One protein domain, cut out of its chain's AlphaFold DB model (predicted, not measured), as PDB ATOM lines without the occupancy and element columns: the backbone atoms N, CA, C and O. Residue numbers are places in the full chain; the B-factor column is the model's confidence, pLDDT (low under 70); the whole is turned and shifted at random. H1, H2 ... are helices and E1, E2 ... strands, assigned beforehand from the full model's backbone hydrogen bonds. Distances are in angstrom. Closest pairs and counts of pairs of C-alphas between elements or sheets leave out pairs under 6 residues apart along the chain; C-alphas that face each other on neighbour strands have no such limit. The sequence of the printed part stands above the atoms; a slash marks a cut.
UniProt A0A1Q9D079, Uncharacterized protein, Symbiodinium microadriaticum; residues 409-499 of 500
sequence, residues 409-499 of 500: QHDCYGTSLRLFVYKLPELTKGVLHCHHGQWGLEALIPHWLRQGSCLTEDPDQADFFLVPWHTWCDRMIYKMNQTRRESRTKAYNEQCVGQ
ATOM      1  N   GLN A 409     151.825 217.354 206.397       81.56
ATOM      2  CA  GLN A 409     150.513 216.727 206.257       81.56
ATOM      3  C   GLN A 409     150.218 215.839 207.469       81.56
ATOM      4  O   GLN A 409     151.106 215.143 207.967       81.56
ATOM      5  N   HIS A 410     148.967 215.840 207.921       83.00
ATOM      6  CA  HIS A 410     148.521 214.960 208.995       83.00
ATOM      7  C   HIS A 410     147.842 213.712 208.419       83.00
ATOM      8  O   HIS A 410     147.135 213.769 207.415       83.00
ATOM      9  N   ASP A 411     148.002 212.574 209.089       84.81
ATOM     10  CA  ASP A 411     147.458 211.268 208.681       84.81
ATOM     11  C   ASP A 411     145.963 211.095 209.020       84.81
ATOM     12  O   ASP A 411     145.458 209.982 209.171       84.81
ATOM     13  N   CYS A 412     145.267 212.213 209.240       83.94
ATOM     14  CA  CYS A 412     143.916 212.264 209.800       83.94
ATOM     15  C   CYS A 412     143.722 211.358 211.023       83.94
ATOM     16  O   CYS A 412     142.651 210.770 211.184       83.94
ATOM     17  N   TYR A 413     144.753 211.253 211.868       85.00
ATOM     18  CA  TYR A 413     144.779 210.437 213.080       85.00
ATOM     19  C   TYR A 413     144.487 208.951 212.816       85.00
ATOM     20  O   TYR A 413     143.833 208.287 213.622       85.00
ATOM     21  N   GLY A 414     144.930 208.436 211.664       83.81
ATOM     22  CA  GLY A 414     144.770 207.033 211.272       83.81
ATOM     23  C   GLY A 414     143.333 206.629 210.930       83.81
ATOM     24  O   GLY A 414     143.019 205.439 210.892       83.81
ATOM     25  N   THR A 415     142.440 207.596 210.711       85.56
ATOM     26  CA  THR A 415     141.043 207.314 210.359       85.56
ATOM     27  C   THR A 415     140.911 206.860 208.904       85.56
ATOM     28  O   THR A 415     141.665 207.280 208.029       85.56
ATOM     29  N   SER A 416     139.904 206.029 208.625       88.00
ATOM     30  CA  SER A 416     139.518 205.645 207.260       88.00
ATOM     31  C   SER A 416     138.513 206.615 206.623       88.00
ATOM     32  O   SER A 416     137.895 206.267 205.620       88.00
ATOM     33  N   LEU A 417     138.275 207.771 207.250       89.56
ATOM     34  CA  LEU A 417     137.292 208.743 206.782       89.56
ATOM     35  C   LEU A 417     137.755 209.360 205.464       89.56
ATOM     36  O   LEU A 417     138.931 209.674 205.303       89.56
ATOM     37  N   ARG A 418     136.814 209.584 204.550       90.75
ATOM     38  CA  ARG A 418     137.015 210.324 203.304       90.75
ATOM     39  C   ARG A 418     136.258 211.639 203.377       90.75
ATOM     40  O   ARG A 418     135.033 211.675 203.456       90.75
ATOM     41  N   LEU A 419     137.000 212.735 203.371       91.44
ATOM     42  CA  LEU A 419     136.479 214.090 203.498       91.44
ATOM     43  C   LEU A 419     136.525 214.781 202.140       91.44
ATOM     44  O   LEU A 419     137.590 214.895 201.538       91.44
ATOM     45  N   PHE A 420     135.388 215.290 201.676       91.12
ATOM     46  CA  PHE A 420     135.343 216.158 200.504       91.12
ATOM     47  C   PHE A 420     135.148 217.609 200.941       91.12
ATOM     48  O   PHE A 420     134.131 217.972 201.535       91.12
ATOM     49  N   VAL A 421     136.130 218.458 200.633       88.75
ATOM     50  CA  VAL A 421     136.056 219.902 200.892       88.75
ATOM     51  C   VAL A 421     135.762 220.619 199.582       88.75
ATOM     52  O   VAL A 421     136.618 220.686 198.698       88.75
ATOM     53  N   TYR A 422     134.571 221.206 199.478       85.94
ATOM     54  CA  TYR A 422     134.147 221.938 198.291       85.94
ATOM     55  C   TYR A 422     135.101 223.113 198.008       85.94
ATOM     56  O   TYR A 422     135.427 223.913 198.896       85.94
ATOM     57  N   LYS A 423     135.588 223.206 196.765       78.94
ATOM     58  CA  LYS A 423     136.534 224.240 196.320       78.94
ATOM     59  C   LYS A 423     135.760 225.355 195.609       78.94
ATOM     60  O   LYS A 423     135.053 225.102 194.641       78.94
ATOM     61  N   LEU A 424     135.931 226.596 196.065       78.00
ATOM     62  CA  LEU A 424     135.438 227.809 195.402       78.00
ATOM     63  C   LEU A 424     136.659 228.629 194.963       78.00
ATOM     64  O   LEU A 424     137.144 229.439 195.755       78.00
ATOM     65  N   PRO A 425     137.213 228.393 193.757       72.00
ATOM     66  CA  PRO A 425     138.522 228.922 193.358       72.00
ATOM     67  C   PRO A 425     138.623 230.447 193.477       72.00
ATOM     68  O   PRO A 425     139.596 230.968 194.012       72.00
ATOM     69  N   GLU A 426     137.567 231.156 193.076       72.81
ATOM     70  CA  GLU A 426     137.507 232.621 193.126       72.81
ATOM     71  C   GLU A 426     137.481 233.182 194.558       72.81
ATOM     72  O   GLU A 426     138.064 234.230 194.824       72.81
ATOM     73  N   LEU A 427     136.846 232.471 195.496       71.25
ATOM     74  CA  LEU A 427     136.708 232.883 196.901       71.25
ATOM     75  C   LEU A 427     137.846 232.377 197.795       71.25
ATOM     76  O   LEU A 427     137.938 232.781 198.948       71.25
ATOM     77  N   THR A 428     138.704 231.495 197.280       70.44
ATOM     78  CA  THR A 428     139.832 230.896 198.017       70.44
ATOM     79  C   THR A 428     141.190 231.378 197.518       70.44
ATOM     80  O   THR A 428     142.230 230.908 197.988       70.44
ATOM     81  N   LYS A 429     141.198 232.324 196.573       79.75
ATOM     82  CA  LYS A 429     142.413 232.957 196.073       79.75
ATOM     83  C   LYS A 429     143.034 233.826 197.171       79.75
ATOM     84  O   LYS A 429     142.391 234.751 197.657       79.75
ATOM     85  N   GLY A 430     144.281 233.529 197.534       80.56
ATOM     86  CA  GLY A 430     145.002 234.184 198.629       80.56
ATOM     87  C   GLY A 430     144.435 233.811 200.003       80.56
ATOM     88  O   GLY A 430     143.522 234.455 200.519       80.56
ATOM     89  N   VAL A 431     144.993 232.778 200.627       81.75
ATOM     90  CA  VAL A 431     144.552 232.290 201.943       81.75
ATOM     91  C   VAL A 431     144.815 233.311 203.055       81.75
ATOM     92  O   VAL A 431     143.984 233.467 203.951       81.75
ATOM     93  N   LEU A 432     145.909 234.077 202.962       85.75
ATOM     94  CA  LEU A 432     146.236 235.140 203.919       85.75
ATOM     95  C   LEU A 432     145.281 236.336 203.806       85.75
ATOM     96  O   LEU A 432     145.015 237.025 204.789       85.75
ATOM     97  N   HIS A 433     144.746 236.586 202.607       80.44
ATOM     98  CA  HIS A 433     143.732 237.619 202.401       80.44
ATOM     99  C   HIS A 433     142.414 237.244 203.078       80.44
ATOM    100  O   HIS A 433     141.799 238.076 203.742       80.44
ATOM    101  N   CYS A 434     142.021 235.982 202.927       75.81
ATOM    102  CA  CYS A 434     140.804 235.437 203.503       75.81
ATOM    103  C   CYS A 434     140.813 235.380 205.030       75.81
ATOM    104  O   CYS A 434     139.774 235.582 205.641       75.81
ATOM    105  N   HIS A 435     141.972 235.131 205.639       74.62
ATOM    106  CA  HIS A 435     142.097 234.911 207.078       74.62
ATOM    107  C   HIS A 435     141.672 236.112 207.959       74.62
ATOM    108  O   HIS A 435     141.208 235.925 209.083       74.62
ATOM    109  N   HIS A 436     141.804 237.344 207.465       65.62
ATOM    110  CA  HIS A 436     141.533 238.557 208.241       65.62
ATOM    111  C   HIS A 436     140.071 238.611 208.736       65.62
ATOM    112  O   HIS A 436     139.156 238.517 207.930       65.62
ATOM    113  N   GLY A 437     139.837 238.789 210.045       55.88
ATOM    114  CA  GLY A 437     138.496 238.946 210.639       55.88
ATOM    115  C   GLY A 437     137.713 237.652 210.925       55.88
ATOM    116  O   GLY A 437     136.537 237.732 211.287       55.88
ATOM    117  N   GLN A 438     138.325 236.471 210.778       61.00
ATOM    118  CA  GLN A 438     137.628 235.183 210.869       61.00
ATOM    119  C   GLN A 438     138.029 234.346 212.094       61.00
ATOM    120  O   GLN A 438     139.202 234.112 212.373       61.00
ATOM    121  N   TRP A 439     137.023 233.785 212.770       53.00
ATOM    122  CA  TRP A 439     137.173 232.841 213.879       53.00
ATOM    123  C   TRP A 439     137.193 231.406 213.333       53.00
ATOM    124  O   TRP A 439     136.162 230.747 213.294       53.00
ATOM    125  N   GLY A 440     138.344 230.930 212.850       55.84
ATOM    126  CA  GLY A 440     138.670 229.504 212.636       55.84
ATOM    127  C   GLY A 440     137.893 228.665 211.597       55.84
ATOM    128  O   GLY A 440     138.501 227.825 210.938       55.84
ATOM    129  N   LEU A 441     136.593 228.873 211.382       61.50
ATOM    130  CA  LEU A 441     135.733 228.015 210.548       61.50
ATOM    131  C   LEU A 441     135.839 228.274 209.042       61.50
ATOM    132  O   LEU A 441     135.660 227.352 208.252       61.50
ATOM    133  N   GLU A 442     136.143 229.503 208.629       66.69
ATOM    134  CA  GLU A 442     136.125 229.885 207.207       66.69
ATOM    135  C   GLU A 442     137.489 229.704 206.512       66.69
ATOM    136  O   GLU A 442     137.543 229.433 205.309       66.69
ATOM    137  N   ALA A 443     138.591 229.818 207.265       69.00
ATOM    138  CA  ALA A 443     139.960 229.693 206.755       69.00
ATOM    139  C   ALA A 443     140.740 228.538 207.395       69.00
ATOM    140  O   ALA A 443     141.307 227.734 206.659       69.00
ATOM    141  N   LEU A 444     140.757 228.411 208.731       77.00
ATOM    142  CA  LEU A 444     141.620 227.425 209.397       77.00
ATOM    143  C   LEU A 444     141.126 225.988 209.196       77.00
ATOM    144  O   LEU A 444     141.897 225.150 208.746       77.00
ATOM    145  N   ILE A 445     139.847 225.701 209.450       80.19
ATOM    146  CA  ILE A 445     139.286 224.343 209.321       80.19
ATOM    147  C   ILE A 445     139.353 223.809 207.877       80.19
ATOM    148  O   ILE A 445     139.862 222.704 207.681       80.19
ATOM    149  N   PRO A 446     138.920 224.555 206.840       79.94
ATOM    150  CA  PRO A 446     139.054 224.099 205.461       79.94
ATOM    151  C   PRO A 446     140.512 223.919 205.046       79.94
ATOM    152  O   PRO A 446     140.800 223.066 204.211       79.94
ATOM    153  N   HIS A 447     141.429 224.726 205.587       80.06
ATOM    154  CA  HIS A 447     142.854 224.561 205.324       80.06
ATOM    155  C   HIS A 447     143.408 223.305 205.999       80.06
ATOM    156  O   HIS A 447     144.090 222.529 205.338       80.06
ATOM    157  N   TRP A 448     143.039 223.068 207.261       83.25
ATOM    158  CA  TRP A 448     143.442 221.900 208.045       83.25
ATOM    159  C   TRP A 448     143.035 220.622 207.321       83.25
ATOM    160  O   TRP A 448     143.879 219.822 206.946       83.25
ATOM    161  N   LEU A 449     141.750 220.508 206.972       84.06
ATOM    162  CA  LEU A 449     141.214 219.347 206.258       84.06
ATOM    163  C   LEU A 449     141.905 219.094 204.911       84.06
ATOM    164  O   LEU A 449     142.044 217.948 204.501       84.06
ATOM    165  N   ARG A 450     142.352 220.150 204.217       80.50
ATOM    166  CA  ARG A 450     143.076 220.028 202.939       80.50
ATOM    167  C   ARG A 450     144.531 219.583 203.104       80.50
ATOM    168  O   ARG A 450     145.127 219.171 202.114       80.50
ATOM    169  N   GLN A 451     145.103 219.688 204.302       81.00
ATOM    170  CA  GLN A 451     146.431 219.161 204.630       81.00
ATOM    171  C   GLN A 451     146.383 217.706 205.127       81.00
ATOM    172  O   GLN A 451     147.433 217.104 205.349       81.00
ATOM    173  N   GLY A 452     145.188 217.140 205.299       84.12
ATOM    174  CA  GLY A 452     144.994 215.771 205.751       84.12
ATOM    175  C   GLY A 452     145.067 214.736 204.629       84.12
ATOM    176  O   GLY A 452     144.608 214.973 203.513       84.12
ATOM    177  N   SER A 453     145.560 213.537 204.946       86.25
ATOM    178  CA  SER A 453     145.577 212.385 204.027       86.25
ATOM    179  C   SER A 453     144.193 211.789 203.726       86.25
ATOM    180  O   SER A 453     144.062 210.953 202.839       86.25
ATOM    181  N   CYS A 454     143.160 212.195 204.466       88.44
ATOM    182  CA  CYS A 454     141.772 211.751 204.325       88.44
ATOM    183  C   CYS A 454     140.977 212.529 203.264       88.44
ATOM    184  O   CYS A 454     139.780 212.292 203.094       88.44
ATOM    185  N   LEU A 455     141.594 213.488 202.568       89.50
ATOM    186  CA  LEU A 455     140.917 214.270 201.539       89.50
ATOM    187  C   LEU A 455     140.634 213.407 200.296       89.50
ATOM    188  O   LEU A 455     141.553 212.830 199.717       89.50
ATOM    189  N   THR A 456     139.380 213.367 199.846       89.00
ATOM    190  CA  THR A 456     138.996 212.793 198.546       89.00
ATOM    191  C   THR A 456     138.708 213.904 197.535       89.00
ATOM    192  O   THR A 456     138.121 214.932 197.876       89.00
ATOM    193  N   GLU A 457     139.122 213.709 196.279       88.38
ATOM    194  CA  GLU A 457     138.729 214.575 195.155       88.38
ATOM    195  C   GLU A 457     137.413 214.133 194.504       88.38
ATOM    196  O   GLU A 457     136.805 214.909 193.769       88.38
ATOM    197  N   ASP A 458     136.970 212.910 194.794       90.81
ATOM    198  CA  ASP A 458     135.707 212.362 194.319       90.81
ATOM    199  C   ASP A 458     134.619 212.582 195.389       90.81
ATOM    200  O   ASP A 458     134.726 212.004 196.482       90.81
ATOM    201  N   PRO A 459     133.597 213.420 195.118       88.69
ATOM    202  CA  PRO A 459     132.504 213.656 196.053       88.69
ATOM    203  C   PRO A 459     131.693 212.386 196.326       88.69
ATOM    204  O   PRO A 459     131.249 212.203 197.453       88.69
ATOM    205  N   ASP A 460     131.552 211.470 195.366       91.12
ATOM    206  CA  ASP A 460     130.749 210.251 195.541       91.12
ATOM    207  C   ASP A 460     131.411 209.251 196.503       91.12
ATOM    208  O   ASP A 460     130.776 208.335 197.027       91.12
ATOM    209  N   GLN A 461     132.702 209.446 196.775       90.75
ATOM    210  CA  GLN A 461     133.485 208.667 197.726       90.75
ATOM    211  C   GLN A 461     133.551 209.300 199.120       90.75
ATOM    212  O   GLN A 461     134.203 208.742 199.999       90.75
ATOM    213  N   ALA A 462     132.929 210.457 199.343       92.69
ATOM    214  CA  ALA A 462     133.042 211.177 200.603       92.69
ATOM    215  C   ALA A 462     132.096 210.626 201.679       92.69
ATOM    216  O   ALA A 462     130.895 210.491 201.458       92.69
ATOM    217  N   ASP A 463     132.624 210.392 202.879       92.25
ATOM    218  CA  ASP A 463     131.822 210.111 204.074       92.25
ATOM    219  C   ASP A 463     131.251 211.413 204.667       92.25
ATOM    220  O   ASP A 463     130.179 211.421 205.270       92.25
ATOM    221  N   PHE A 464     131.959 212.532 204.472       89.94
ATOM    222  CA  PHE A 464     131.547 213.860 204.920       89.94
ATOM    223  C   PHE A 464     131.867 214.936 203.884       89.94
ATOM    224  O   PHE A 464     132.939 214.953 203.273       89.94
ATOM    225  N   PHE A 465     130.951 215.897 203.771       90.62
ATOM    226  CA  PHE A 465     131.082 217.065 202.911       90.62
ATOM    227  C   PHE A 465     131.240 218.321 203.755       90.62
ATOM    228  O   PHE A 465     130.389 218.630 204.589       90.62
ATOM    229  N   LEU A 466     132.294 219.086 203.486       86.62
ATOM    230  CA  LEU A 466     132.414 220.450 203.979       86.62
ATOM    231  C   LEU A 466     132.247 221.417 202.814       86.62
ATOM    232  O   LEU A 466     133.032 221.398 201.866       86.62
ATOM    233  N   VAL A 467     131.268 222.311 202.924       85.88
ATOM    234  CA  VAL A 467     131.159 223.500 202.077       85.88
ATOM    235  C   VAL A 467     131.614 224.690 202.917       85.88
ATOM    236  O   VAL A 467     130.859 225.143 203.778       85.88
ATOM    237  N   PRO A 468     132.854 225.178 202.734       77.50
ATOM    238  CA  PRO A 468     133.343 226.305 203.506       77.50
ATOM    239  C   PRO A 468     132.498 227.547 203.232       77.50
ATOM    240  O   PRO A 468     132.275 227.922 202.078       77.50
ATOM    241  N   TRP A 469     132.050 228.206 204.294       75.25
ATOM    242  CA  TRP A 469     131.360 229.477 204.163       75.25
ATOM    243  C   TRP A 469     132.406 230.593 204.117       75.25
ATOM    244  O   TRP A 469     133.041 230.877 205.118       75.25
ATOM    245  N   HIS A 470     132.646 231.195 202.951       76.69
ATOM    246  CA  HIS A 470     133.671 232.235 202.768       76.69
ATOM    247  C   HIS A 470     133.081 233.654 202.843       76.69
ATOM    248  O   HIS A 470     133.352 234.482 201.969       76.69
ATOM    249  N   THR A 471     132.241 233.940 203.849       74.75
ATOM    250  CA  THR A 471     131.496 235.215 203.920       74.75
ATOM    251  C   THR A 471     132.413 236.426 203.895       74.75
ATOM    252  O   THR A 471     132.118 237.426 203.236       74.75
ATOM    253  N   TRP A 472     133.543 236.343 204.596       73.38
ATOM    254  CA  TRP A 472     134.441 237.477 204.702       73.38
ATOM    255  C   TRP A 472     135.274 237.693 203.440       73.38
ATOM    256  O   TRP A 472     135.378 238.828 202.973       73.38
ATOM    257  N   CYS A 473     135.792 236.614 202.839       76.25
ATOM    258  CA  CYS A 473     136.481 236.687 201.547       76.25
ATOM    259  C   CYS A 473     135.563 237.304 200.487       76.25
ATOM    260  O   CYS A 473     135.961 238.235 199.788       76.25
ATOM    261  N   ASP A 474     134.313 236.839 200.418       78.00
ATOM    262  CA  ASP A 474     133.314 237.355 199.482       78.00
ATOM    263  C   ASP A 474     133.029 238.843 199.728       78.00
ATOM    264  O   ASP A 474     133.093 239.664 198.811       78.00
ATOM    265  N   ARG A 475     132.841 239.241 200.993       75.56
ATOM    266  CA  ARG A 475     132.640 240.647 201.371       75.56
ATOM    267  C   ARG A 475     133.817 241.537 200.966       75.56
ATOM    268  O   ARG A 475     133.603 242.675 200.541       75.56
ATOM    269  N   MET A 476     135.049 241.059 201.120       73.12
ATOM    270  CA  MET A 476     136.245 241.817 200.749       73.12
ATOM    271  C   MET A 476     136.397 241.928 199.231       73.12
ATOM    272  O   MET A 476     136.594 243.033 198.722       73.12
ATOM    273  N   ILE A 477     136.208 240.826 198.500       75.31
ATOM    274  CA  ILE A 477     136.197 240.812 197.031       75.31
ATOM    275  C   ILE A 477     135.113 241.759 196.496       75.31
ATOM    276  O   ILE A 477     135.365 242.553 195.584       75.31
ATOM    277  N   TYR A 478     133.923 241.743 197.098       77.50
ATOM    278  CA  TYR A 478     132.826 242.640 196.749       77.50
ATOM    279  C   TYR A 478     133.205 244.116 196.929       77.50
ATOM    280  O   TYR A 478     133.040 244.908 195.996       77.50
ATOM    281  N   LYS A 479     133.768 244.489 198.088       73.38
ATOM    282  CA  LYS A 479     134.253 245.858 198.345       73.38
ATOM    283  C   LYS A 479     135.295 246.291 197.316       73.38
ATOM    284  O   LYS A 479     135.176 247.369 196.742       73.38
ATOM    285  N   MET A 480     136.274 245.435 197.025       71.88
ATOM    286  CA  MET A 480     137.307 245.721 196.025       71.88
ATOM    287  C   MET A 480     136.711 245.969 194.636       71.88
ATOM    288  O   MET A 480     137.115 246.900 193.934       71.88
ATOM    289  N   ASN A 481     135.733 245.156 194.239       77.50
ATOM    290  CA  ASN A 481     135.045 245.312 192.965       77.50
ATOM    291  C   ASN A 481     134.220 246.605 192.903       77.50
ATOM    292  O   ASN A 481     134.194 247.240 191.846       77.50
ATOM    293  N   GLN A 482     133.601 247.039 194.007       75.88
ATOM    294  CA  GLN A 482     132.930 248.342 194.075       75.88
ATOM    295  C   GLN A 482     133.915 249.505 193.899       75.88
ATOM    296  O   GLN A 482     133.731 250.312 192.988       75.88
ATOM    297  N   THR A 483     135.014 249.538 194.658       70.88
ATOM    298  CA  THR A 483     136.035 250.595 194.542       70.88
ATOM    299  C   THR A 483     136.634 250.663 193.131       70.88
ATOM    300  O   THR A 483     136.901 251.740 192.590       70.88
ATOM    301  N   ARG A 484     136.805 249.511 192.467       71.62
ATOM    302  CA  ARG A 484     137.292 249.448 191.080       71.62
ATOM    303  C   ARG A 484     136.276 249.990 190.069       71.62
ATOM    304  O   ARG A 484     136.672 250.573 189.062       71.62
ATOM    305  N   ARG A 485     134.977 249.801 190.314       73.38
ATOM    306  CA  ARG A 485     133.908 250.377 189.483       73.38
ATOM    307  C   ARG A 485     133.844 251.891 189.656       73.38
ATOM    308  O   ARG A 485     133.860 252.599 188.658       73.38
ATOM    309  N   GLU A 486     133.868 252.383 190.890       71.88
ATOM    310  CA  GLU A 486     133.832 253.819 191.198       71.88
ATOM    311  C   GLU A 486     135.033 254.574 190.616       71.88
ATOM    312  O   GLU A 486     134.866 255.620 189.992       71.88
ATOM    313  N   SER A 487     136.241 254.018 190.743       69.31
ATOM    314  CA  SER A 487     137.452 254.614 190.159       69.31
ATOM    315  C   SER A 487     137.437 254.621 188.626       69.31
ATOM    316  O   SER A 487     137.857 255.609 188.029       69.31
ATOM    317  N   ARG A 488     136.898 253.578 187.974       73.62
ATOM    318  CA  ARG A 488     136.682 253.570 186.515       73.62
ATOM    319  C   ARG A 488     135.670 254.622 186.071       73.62
ATOM    320  O   ARG A 488     135.933 255.314 185.096       73.62
ATOM    321  N   THR A 489     134.553 254.769 186.783       70.50
ATOM    322  CA  THR A 489     133.550 255.802 186.489       70.50
ATOM    323  C   THR A 489     134.132 257.203 186.666       70.50
ATOM    324  O   THR A 489     133.901 258.074 185.834       70.50
ATOM    325  N   LYS A 490     134.941 257.420 187.711       69.81
ATOM    326  CA  LYS A 490     135.623 258.698 187.946       69.81
ATOM    327  C   LYS A 490     136.650 259.014 186.854       69.81
ATOM    328  O   LYS A 490     136.609 260.107 186.308       69.81
ATOM    329  N   ALA A 491     137.494 258.050 186.482       68.06
ATOM    330  CA  ALA A 491     138.476 258.217 185.409       68.06
ATOM    331  C   ALA A 491     137.818 258.454 184.037       68.06
ATOM    332  O   ALA A 491     138.291 259.283 183.267       68.06
ATOM    333  N   TYR A 492     136.703 257.771 183.752       68.88
ATOM    334  CA  TYR A 492     135.899 258.008 182.551       68.88
ATOM    335  C   TYR A 492     135.311 259.428 182.540       68.88
ATOM    336  O   TYR A 492     135.432 260.137 181.547       68.88
ATOM    337  N   ASN A 493     134.750 259.884 183.664       65.88
ATOM    338  CA  ASN A 493     134.207 261.239 183.779       65.88
ATOM    339  C   ASN A 493     135.298 262.319 183.674       65.88
ATOM    340  O   ASN A 493     135.077 263.337 183.031       65.88
ATOM    341  N   GLU A 494     136.482 262.099 184.248       68.94
ATOM    342  CA  GLU A 494     137.626 263.017 184.128       68.94
ATOM    343  C   GLU A 494     138.185 263.059 182.693       68.94
ATOM    344  O   GLU A 494     138.528 264.134 182.204       68.94
ATOM    345  N   GLN A 495     138.194 261.929 181.973       63.22
ATOM    346  CA  GLN A 495     138.526 261.897 180.541       63.22
ATOM    347  C   GLN A 495     137.487 262.619 179.673       63.22
ATOM    348  O   GLN A 495     137.872 263.308 178.731       63.22
ATOM    349  N   CYS A 496     136.193 262.507 179.987       54.69
ATOM    350  CA  CYS A 496     135.139 263.215 179.257       54.69
ATOM    351  C   CYS A 496     135.130 264.730 179.528       54.69
ATOM    352  O   CYS A 496     134.785 265.494 178.634       54.69
ATOM    353  N   VAL A 497     135.533 265.177 180.723       56.28
ATOM    354  CA  VAL A 497     135.638 266.611 181.068       56.28
ATOM    355  C   VAL A 497     136.900 267.259 180.479       56.28
ATOM    356  O   VAL A 497     136.899 268.456 180.231       56.28
ATOM    357  N   GLY A 498     137.959 266.490 180.197       49.62
ATOM    358  CA  GLY A 498     139.167 266.988 179.520       49.62
ATOM    359  C   GLY A 498     139.080 267.071 177.986       49.62
ATOM    360  O   GLY A 498     140.053 267.478 177.355       49.62
ATOM    361  N   GLN A 499     137.960 266.652 177.382       49.69
ATOM    362  CA  GLN A 499     137.706 266.702 175.932       49.69
ATOM    363  C   GLN A 499     136.525 267.612 175.539       49.69
ATOM    364  O   GLN A 499     136.182 267.674 174.357       49.69
TER     365      GLN A 499
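This is residues 409 to 499 of the 500 residues of an uncharacterized protein of Symbiodinium microadriaticum (UniProt A0A1Q9D079). A small body, with a pair of short parallel strands, E1 and E2, and two short helices, H1 and H2, has one long helix, H3, leading out of it as an arm. Residues 478 to 499, of which 478 to 497 belong to H3, stick out free and make much of the length. The printed part has 91 residues, with three named helices and two named strands in the order E1, H1, H2, E2, H3; the class is mostly helix, with 45 residues, under half, in named elements. The whole is extended, with a radius of gyration of the C-alphas of 19.4 A and spans of 69 by 27 by 18 A.

Strand E1 is residues 419 to 421, with C-alpha 419 at (136.479, 214.090, 203.498), and strand E2 is residues 464 to 466. Helix H2 is residues 444 to 450, 9.9 A long, and helix H1 is residues 431 to 435, 6.3 A. Helix H3, residues 471 to 497, measures 39.1 A from C-alpha 471 at (131.496, 235.215, 203.920) to C-alpha 497 at (135.638, 266.611, 181.068).

E1 and E2 are parallel neighbours at 19 degrees; N 420 and O 464 are within hydrogen-bond range at 2.9 A. E1, H1, H2 and E2 form a strand-helix-strand unit, two parallel neighbour strands with helices between, and its crossover is left-handed. The closest C-alphas of E1 and H2, Val 421 and Pro 446, are 6.9 A apart. H1 and H2 are close but not clearly touching, the C-alphas of His 435 and Leu 444 being closest at 7.9 A. H3, with residues 472 to 473 alone, only just touches H1, with 3 pairs of C-alphas within 8 A, the closest being Cys 434 and Cys 473 at 4.9 A. H2 and H3 are apart. Every O i to N i+4 pair in H1, H2 and H3 is within hydrogen-bond range.

The C-alphas farthest apart, Gly 414 and Gln 499, are 69.7 A apart; the body without the free stretch spans 37 by 22 by 16 A. The printed part has no cut. The link from H2 to E2 is long, with 13 residues. Mean pLDDT of the printed part is 77.2, and residues 436 to 443, 487 and 490 to 499 are under 70.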